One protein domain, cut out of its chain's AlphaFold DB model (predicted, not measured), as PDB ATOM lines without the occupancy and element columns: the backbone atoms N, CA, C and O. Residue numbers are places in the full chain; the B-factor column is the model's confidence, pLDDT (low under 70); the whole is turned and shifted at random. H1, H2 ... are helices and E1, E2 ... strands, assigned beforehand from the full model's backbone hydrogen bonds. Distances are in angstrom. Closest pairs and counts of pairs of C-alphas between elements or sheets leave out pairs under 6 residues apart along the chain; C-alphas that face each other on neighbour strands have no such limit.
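This is residues 10 to 77 of the 263 residues of an uncharacterized protein of Sphingomonas alpina (UniProt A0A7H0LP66). Little regular structure is here: one helix, H1, sits near a small pair of parallel strands, E1 and E2, and the long loop of residues 48 to 73 swings away between the strands and folds back. Residues 34 to 39, of which 37 to 39 belong to H2, stick out. The 68 printed residues run H1, H2, E1, E2, a mixed class with 20 residues in named elements. The whole is loose, radius of gyration of the C-alphas 14.2 A, spanning 37 by 28 by 19 A.

H1, residues 22 to 31, begins at C-alpha 22 (264.818, 230.098, 191.278) and is 14.4 A long. H2 is residues 37 to 40, 5.7 A. E1 is residues 45 to 47, 6.1 A. E2, residues 74 to 76, 6.5 A, ends at C-alpha 76 (255.530, 234.432, 182.694).

E1 and E2 are parallel at 27 degrees, with N 75 and O 45 2.8 A apart, within hydrogen-bond range. The closest C-alphas of H1 and E1, Lys 23 and Val 47, are 6.6 A apart. H1 and E2 are only just apart, closest 8.3 A; H2 is apart from H1 and E2. In H1 every O i to N i+4 pair is within range; H2 is too short for one, and its single O i to N i+3 pair is not within range.

The C-alphas farthest apart, Ser 38 and Thr 59, are 41.0 A apart. The printed part has no cut; the link E1 to E2 is long. Residues 34 to 41 have pLDDT under 70.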
ATOM      1  N   ASP A  10     262.003 230.606 197.565       82.75
ATOM      2  CA  ASP A  10     262.958 230.331 198.640       82.75
ATOM      3  C   ASP A  10     262.419 229.350 199.687       82.75
ATOM      4  O   ASP A  10     263.213 228.692 200.359       82.75
ATOM      5  N   ILE A  11     261.091 229.189 199.798       85.19
ATOM      6  CA  ILE A  11     260.495 228.166 200.674       85.19
ATOM      7  C   ILE A  11     260.762 226.744 200.159       85.19
ATOM      8  O   ILE A  11     260.625 225.774 200.903       85.19
ATOM      9  N   ILE A  12     261.128 226.609 198.880       82.12
ATOM     10  CA  ILE A  12     261.417 225.334 198.233       82.12
ATOM     11  C   ILE A  12     262.875 224.965 198.526       82.12
ATOM     12  O   ILE A  12     263.822 225.404 197.855       82.12
ATOM     13  N   SER A  13     263.044 224.125 199.545       82.88
ATOM     14  CA  SER A  13     264.329 223.565 199.953       82.88
ATOM     15  C   SER A  13     264.297 222.039 199.895       82.88
ATOM     16  O   SER A  13     263.586 221.401 200.667       82.88
ATOM     17  N   ASP A  14     265.104 221.462 199.011       86.44
ATOM     18  CA  ASP A  14     265.359 220.025 198.936       86.44
ATOM     19  C   ASP A  14     266.824 219.811 198.529       86.44
ATOM     20  O   ASP A  14     267.381 220.606 197.764       86.44
ATOM     21  N   VAL A  15     267.454 218.745 199.026       89.00
ATOM     22  CA  VAL A  15     268.830 218.371 198.663       89.00
ATOM     23  C   VAL A  15     268.960 218.176 197.149       89.00
ATOM     24  O   VAL A  15     269.956 218.607 196.566       89.00
ATOM     25  N   ALA A  16     267.941 217.612 196.497       87.38
ATOM     26  CA  ALA A  16     267.887 217.407 195.051       87.38
ATOM     27  C   ALA A  16     267.859 218.717 194.243       87.38
ATOM     28  O   ALA A  16     268.195 218.711 193.062       87.38
ATOM     29  N   LEU A  17     267.502 219.841 194.873       87.88
ATOM     30  CA  LEU A  17     267.433 221.168 194.251       87.88
ATOM     31  C   LEU A  17     268.665 222.028 194.561       87.88
ATOM     32  O   LEU A  17     268.694 223.227 194.265       87.88
ATOM     33  N   THR A  18     269.696 221.439 195.170       87.81
ATOM     34  CA  THR A  18     270.943 222.146 195.467       87.81
ATOM     35  C   THR A  18     271.601 222.617 194.171       87.81
ATOM     36  O   THR A  18     271.847 221.830 193.261       87.81
ATOM     37  N   GLY A  19     271.894 223.917 194.085       84.19
ATOM     38  CA  GLY A  19     272.493 224.541 192.900       84.19
ATOM     39  C   GLY A  19     271.492 224.976 191.825       84.19
ATOM     40  O   GLY A  19     271.898 225.606 190.851       84.19
ATOM     41  N   PHE A  20     270.195 224.702 191.995       84.94
ATOM     42  CA  PHE A  20     269.173 225.175 191.065       84.94
ATOM     43  C   PHE A  20     268.896 226.663 191.305       84.94
ATOM     44  O   PHE A  20     268.686 227.094 192.442       84.94
ATOM     45  N   GLY A  21     268.849 227.440 190.219       83.81
ATOM     46  CA  GLY A  21     268.298 228.795 190.244       83.81
ATOM     47  C   GLY A  21     266.790 228.783 190.520       83.81
ATOM     48  O   GLY A  21     266.133 227.759 190.332       83.81
ATOM     49  N   ALA A  22     266.236 229.923 190.940       85.38
ATOM     50  CA  ALA A  22     264.818 230.098 191.278       85.38
ATOM     51  C   ALA A  22     263.872 229.466 190.243       85.38
ATOM     52  O   ALA A  22     263.080 228.580 190.556       85.38
ATOM     53  N   LYS A  23     264.026 229.852 188.979       85.00
ATOM     54  CA  LYS A  23     263.216 229.336 187.879       85.00
ATOM     55  C   LYS A  23     263.355 227.827 187.680       85.00
ATOM     56  O   LYS A  23     262.351 227.134 187.584       85.00
ATOM     57  N   ALA A  24     264.580 227.300 187.721       86.06
ATOM     58  CA  ALA A  24     264.821 225.862 187.612       86.06
ATOM     59  C   ALA A  24     264.166 225.071 188.758       86.06
ATOM     60  O   ALA A  24     263.686 223.961 188.535       86.06
ATOM     61  N   LYS A  25     264.105 225.632 189.977       87.88
ATOM     62  CA  LYS A  25     263.357 225.029 191.091       87.88
ATOM     63  C   LYS A  25     261.860 224.981 190.796       87.88
ATOM     64  O   LYS A  25     261.253 223.930 190.979       87.88
ATOM     65  N   VAL A  26     261.278 226.087 190.326       86.75
ATOM     66  CA  VAL A  26     259.856 226.149 189.950       86.75
ATOM     67  C   VAL A  26     259.544 225.152 188.840       86.75
ATOM     68  O   VAL A  26     258.590 224.385 188.967       86.75
ATOM     69  N   ASP A  27     260.356 225.124 187.784       85.00
ATOM     70  CA  ASP A  27     260.169 224.217 186.653       85.00
ATOM     71  C   ASP A  27     260.276 222.751 187.111       85.00
ATOM     72  O   ASP A  27     259.440 221.928 186.739       85.00
ATOM     73  N   HIS A  28     261.236 222.429 187.989       86.69
ATOM     74  CA  HIS A  28     261.369 221.092 188.571       86.69
ATOM     75  C   HIS A  28     260.148 220.699 189.406       86.69
ATOM     76  O   HIS A  28     259.616 219.605 189.236       86.69
ATOM     77  N   VAL A  29     259.689 221.573 190.303       84.69
ATOM     78  CA  VAL A  29     258.522 221.303 191.154       84.69
ATOM     79  C   VAL A  29     257.287 221.105 190.289       84.69
ATOM     80  O   VAL A  29     256.621 220.084 190.422       84.69
ATOM     81  N   THR A  30     257.047 222.017 189.345       81.56
ATOM     82  CA  THR A  30     255.899 221.986 188.433       81.56
ATOM     83  C   THR A  30     255.864 220.706 187.598       81.56
ATOM     84  O   THR A  30     254.812 220.084 187.477       81.56
ATOM     85  N   ALA A  31     257.012 220.262 187.073       81.75
ATOM     86  CA  ALA A  31     257.116 219.031 186.287       81.75
ATOM     87  C   ALA A  31     256.842 217.751 187.098       81.75
ATOM     88  O   ALA A  31     256.484 216.727 186.519       81.75
ATOM     89  N   ASN A  32     257.006 217.803 188.422       80.44
ATOM     90  CA  ASN A  32     256.812 216.671 189.326       80.44
ATOM     91  C   ASN A  32     255.488 216.739 190.109       80.44
ATOM     92  O   ASN A  32     255.237 215.866 190.943       80.44
ATOM     93  N   ILE A  33     254.621 217.728 189.848       76.50
ATOM     94  CA  ILE A  33     253.271 217.749 190.423       76.50
ATOM     95  C   ILE A  33     252.505 216.537 189.867       76.50
ATOM     96  O   ILE A  33     252.360 216.414 188.647       76.50
ATOM     97  N   PRO A  34     251.996 215.630 190.723       67.94
ATOM     98  CA  PRO A  34     251.229 214.483 190.262       67.94
ATOM     99  C   PRO A  34     250.041 214.946 189.413       67.94
ATOM    100  O   PRO A  34     249.292 215.823 189.834       67.94
ATOM    101  N   ALA A  35     249.816 214.308 188.262       62.59
ATOM    102  CA  ALA A  35     248.748 214.644 187.307       62.59
ATOM    103  C   ALA A  35     247.307 214.478 187.850       62.59
ATOM    104  O   ALA A  35     246.336 214.548 187.094       62.59
ATOM    105  N   ALA A  36     247.140 214.238 189.153       59.75
ATOM    106  CA  ALA A  36     245.850 214.296 189.810       59.75
ATOM    107  C   ALA A  36     245.309 215.732 189.699       59.75
ATOM    108  O   ALA A  36     245.761 216.645 190.389       59.75
ATOM    109  N   LEU A  37     244.323 215.902 188.816       55.41
ATOM    110  CA  LEU A  37     243.698 217.168 188.407       55.41
ATOM    111  C   LEU A  37     243.358 218.132 189.562       55.41
ATOM    112  O   LEU A  37     243.335 219.337 189.365       55.41
ATOM    113  N   SER A  38     243.149 217.634 190.784       60.66
ATOM    114  CA  SER A  38     242.782 218.444 191.953       60.66
ATOM    115  C   SER A  38     243.915 219.281 192.574       60.66
ATOM    116  O   SER A  38     243.632 220.101 193.456       60.66
ATOM    117  N   VAL A  39     245.174 219.065 192.173       65.00
ATOM    118  CA  VAL A  39     246.345 219.822 192.667       65.00
ATOM    119  C   VAL A  39     246.769 220.919 191.689       65.00
ATOM    120  O   VAL A  39     247.196 221.981 192.136       65.00
ATOM    121  N   LEU A  40     246.598 220.705 190.380       64.56
ATOM    122  CA  LEU A  40     247.007 221.665 189.345       64.56
ATOM    123  C   LEU A  40     246.216 222.978 189.429       64.56
ATOM    124  O   LEU A  40     246.810 224.042 189.333       64.56
ATOM    125  N   ASP A  41     244.922 222.917 189.753       68.75
ATOM    126  CA  ASP A  41     244.077 224.110 189.952       68.75
ATOM    127  C   ASP A  41     244.429 224.919 191.221       68.75
ATOM    128  O   ASP A  41     243.799 225.936 191.515       68.75
ATOM    129  N   LYS A  42     245.375 224.442 192.039       73.19
ATOM    130  CA  LYS A  42     245.786 225.078 193.303       73.19
ATOM    131  C   LYS A  42     247.198 225.644 193.257       73.19
ATOM    132  O   LYS A  42     247.613 226.265 194.232       73.19
ATOM    133  N   PHE A  43     247.935 225.386 192.181       77.50
ATOM    134  CA  PHE A  43     249.318 225.805 192.049       77.50
ATOM    135  C   PHE A  43     249.479 226.647 190.793       77.50
ATOM    136  O   PHE A  43     249.317 226.158 189.679       77.50
ATOM    137  N   VAL A  44     249.834 227.909 191.001       82.25
ATOM    138  CA  VAL A  44     250.199 228.838 189.939       82.25
ATOM    139  C   VAL A  44     251.567 229.394 190.287       82.25
ATOM    140  O   VAL A  44     251.792 229.882 191.392       82.25
ATOM    141  N   ALA A  45     252.487 229.308 189.340       85.50
ATOM    142  CA  ALA A  45     253.799 229.900 189.431       85.50
ATOM    143  C   ALA A  45     253.868 231.130 188.534       85.50
ATOM    144  O   ALA A  45     253.635 231.045 187.328       85.50
ATOM    145  N   PHE A  46     254.238 232.259 189.128       86.25
ATOM    146  CA  PHE A  46     254.643 233.444 188.391       86.25
ATOM    147  C   PHE A  46     256.168 233.451 188.281       86.25
ATOM    148  O   PHE A  46     256.860 233.417 189.299       86.25
ATOM    149  N   VAL A  47     256.690 233.435 187.056       87.88
ATOM    150  CA  VAL A  47     258.129 233.332 186.790       87.88
ATOM    151  C   VAL A  47     258.602 234.420 185.844       87.88
ATOM    152  O   VAL A  47     257.886 234.845 184.936       87.88
ATOM    153  N   ASP A  48     259.858 234.807 186.009       86.94
ATOM    154  CA  ASP A  48     260.537 235.649 185.039       86.94
ATOM    155  C   ASP A  48     260.708 234.890 183.713       86.94
ATOM    156  O   ASP A  48     261.145 233.731 183.667       86.94
ATOM    157  N   ARG A  49     260.368 235.548 182.599       86.81
ATOM    158  CA  ARG A  49     260.620 235.026 181.245       86.81
ATOM    159  C   ARG A  49     262.112 234.805 181.024       86.81
ATOM    160  O   ARG A  49     262.500 233.869 180.318       86.81
ATOM    161  N   GLU A  50     262.947 235.629 181.657       84.62
ATOM    162  CA  GLU A  50     264.378 235.729 181.402       84.62
ATOM    163  C   GLU A  50     264.632 235.916 179.895       84.62
ATOM    164  O   GLU A  50     264.208 236.905 179.310       84.62
ATOM    165  N   TRP A  51     265.294 234.958 179.244       80.62
ATOM    166  CA  TRP A  51     265.593 234.982 177.811       80.62
ATOM    167  C   TRP A  51     264.720 234.023 176.991       80.62
ATOM    168  O   TRP A  51     264.918 233.913 175.778       80.62
ATOM    169  N   GLU A  52     263.768 233.323 177.621       83.31
ATOM    170  CA  GLU A  52     262.867 232.414 176.906       83.31
ATOM    171  C   GLU A  52     262.068 233.183 175.859       83.31
ATOM    172  O   GLU A  52     261.449 234.199 176.164       83.31
ATOM    173  N   GLU A  53     262.063 232.688 174.621       82.62
ATOM    174  CA  GLU A  53     261.277 233.267 173.521       82.62
ATOM    175  C   GLU A  53     261.649 234.731 173.192       82.62
ATOM    176  O   GLU A  53     260.933 235.379 172.438       82.62
ATOM    177  N   LEU A  54     262.742 235.266 173.753       82.12
ATOM    178  CA  LEU A  54     263.304 236.578 173.402       82.12
ATOM    179  C   LEU A  54     264.534 236.456 172.505       82.12
ATOM    180  O   LEU A  54     264.931 237.445 171.895       82.12
ATOM    181  N   ILE A  55     265.146 235.273 172.448       80.38
ATOM    182  CA  ILE A  55     266.370 234.977 171.702       80.38
ATOM    183  C   ILE A  55     266.150 233.708 170.871       80.38
ATOM    184  O   ILE A  55     265.590 232.729 171.369       80.38
ATOM    185  N   ASP A  56     266.620 233.709 169.628       80.62
ATOM    186  CA  ASP A  56     266.668 232.531 168.772       80.62
ATOM    187  C   ASP A  56     267.710 231.550 169.338       80.62
ATOM    188  O   ASP A  56     268.886 231.909 169.467       80.62
ATOM    189  N   PRO A  57     267.329 230.309 169.686       76.06
ATOM    190  CA  PRO A  57     268.254 229.346 170.278       76.06
ATOM    191  C   PRO A  57     269.377 228.911 169.323       76.06
ATOM    192  O   PRO A  57     270.407 228.426 169.786       76.06
ATOM    193  N   ASN A  58     269.203 229.082 168.009       81.25
ATOM    194  CA  ASN A  58     270.173 228.674 166.996       81.25
ATOM    195  C   ASN A  58     271.151 229.797 166.652       81.25
ATOM    196  O   ASN A  58     272.338 229.533 166.472       81.25
ATOM    197  N   THR A  59     270.669 231.040 166.550       79.38
ATOM    198  CA  THR A  59     271.516 232.178 166.152       79.38
ATOM    199  C   THR A  59     271.977 233.028 167.331       79.38
ATOM    200  O   THR A  59     272.925 233.797 167.203       79.38
ATOM    201  N   SER A  60     271.355 232.870 168.505       72.94
ATOM    202  CA  SER A  60     271.527 233.750 169.665       72.94
ATOM    203  C   SER A  60     271.141 235.213 169.413       72.94
ATOM    204  O   SER A  60     271.481 236.069 170.238       72.94
ATOM    205  N   ASP A  61     270.408 235.497 168.336       77.88
ATOM    206  CA  ASP A  61     269.884 236.826 168.040       77.88
ATOM    207  C   ASP A  61     268.523 237.054 168.715       77.88
ATOM    208  O   ASP A  61     267.755 236.113 168.888       77.88
ATOM    209  N   PRO A  62     268.178 238.292 169.094       73.94
ATOM    210  CA  PRO A  62     266.855 238.662 169.553       73.94
ATOM    211  C   PRO A  62     265.780 238.354 168.524       73.94
ATOM    212  O   PRO A  62     265.897 238.703 167.349       73.94
ATOM    213  N   LEU A  63     264.714 237.739 169.014       78.06
ATOM    214  CA  LEU A  63     263.483 237.544 168.270       78.06
ATOM    215  C   LEU A  63     262.630 238.817 168.337       78.06
ATOM    216  O   LEU A  63     262.757 239.586 169.297       78.06
ATOM    217  N   PRO A  64     261.729 239.033 167.362       78.62
ATOM    218  CA  PRO A  64     260.656 240.002 167.514       78.62
ATOM    219  C   PRO A  64     259.892 239.730 168.808       78.62
ATOM    220  O   PRO A  64     259.577 238.577 169.116       78.62
ATOM    221  N   TRP A  65     259.602 240.781 169.567       81.50
ATOM    222  CA  TRP A  65     258.920 240.609 170.837       81.50
ATOM    223  C   TRP A  65     257.484 240.130 170.621       81.50
ATOM    224  O   TRP A  65     256.761 240.568 169.725       81.50
ATOM    225  N   SER A  66     257.063 239.223 171.489       82.19
ATOM    226  CA  SER A  66     255.702 238.709 171.565       82.19
ATOM    227  C   SER A  66     255.355 238.441 173.022       82.19
ATOM    228  O   SER A  66     256.248 238.181 173.834       82.19
ATOM    229  N   PHE A  67     254.070 238.491 173.371       83.81
ATOM    230  CA  PHE A  67     253.637 238.027 174.685       83.81
ATOM    231  C   PHE A  67     253.955 236.532 174.839       83.81
ATOM    232  O   PHE A  67     253.642 235.761 173.926       83.81
ATOM    233  N   PRO A  68     254.543 236.106 175.974       85.00
ATOM    234  CA  PRO A  68     254.812 234.696 176.191       85.00
ATOM    235  C   PRO A  68     253.503 233.922 176.323       85.00
ATOM    236  O   PRO A  68     252.509 234.436 176.851       85.00
ATOM    237  N   LEU A  69     253.516 232.668 175.872       83.25
ATOM    238  CA  LEU A  69     252.373 231.778 176.037       83.25
ATOM    239  C   LEU A  69     252.142 231.518 177.530       83.25
ATOM    240  O   LEU A  69     252.985 230.924 178.207       83.25
ATOM    241  N   GLN A  70     250.990 231.962 178.030       85.69
ATOM    242  CA  GLN A  70     250.570 231.718 179.406       85.69
ATOM    243  C   GLN A  70     249.943 230.328 179.517       85.69
ATOM    244  O   GLN A  70     249.203 229.893 178.632       85.69
ATOM    245  N   THR A  71     250.216 229.636 180.617       79.62
ATOM    246  CA  THR A  71     249.557 228.370 180.961       79.62
ATOM    247  C   THR A  71     248.864 228.522 182.310       79.62
ATOM    248  O   THR A  71     249.272 229.356 183.112       79.62
ATOM    249  N   GLY A  72     247.852 227.698 182.599       75.00
ATOM    250  CA  GLY A  72     247.125 227.777 183.876       75.00
ATOM    251  C   GLY A  72     247.982 227.526 185.125       75.00
ATOM    252  O   GLY A  72     247.535 227.815 186.223       75.00
ATOM    253  N   ILE A  73     249.203 227.000 184.961       80.06
ATOM    254  CA  ILE A  73     250.116 226.648 186.060       80.06
ATOM    255  C   ILE A  73     251.375 227.524 186.049       80.06
ATOM    256  O   ILE A  73     251.955 227.784 187.096       80.06
ATOM    257  N   ARG A  74     251.823 227.982 184.875       83.94
ATOM    258  CA  ARG A  74     253.029 228.802 184.693       83.94
ATOM    259  C   ARG A  74     252.651 230.070 183.946       83.94
ATOM    260  O   ARG A  74     252.324 230.016 182.755       83.94
ATOM    261  N   ILE A  75     252.742 231.185 184.657       87.50
ATOM    262  CA  ILE A  75     252.521 232.534 184.156       87.50
ATOM    263  C   ILE A  75     253.884 233.223 184.084       87.50
ATOM    264  O   ILE A  75     254.640 233.205 185.053       87.50
ATOM    265  N   LYS A  76     254.224 233.797 182.929       88.12
ATOM    266  CA  LYS A  76     255.530 234.432 182.694       88.12
ATOM    267  C   LYS A  76     255.403 235.947 182.607       88.12
ATOM    268  O   LYS A  76     254.460 236.438 181.984       88.12
ATOM    269  N   THR A  77     256.385 236.684 183.122       87.06
ATOM    270  CA  THR A  77     256.513 238.130 182.872       87.06
ATOM    271  C   THR A  77     256.563 238.437 181.362       87.06
ATOM    272  O   THR A  77     257.076 237.627 180.588       87.06
TER     273      THR A  77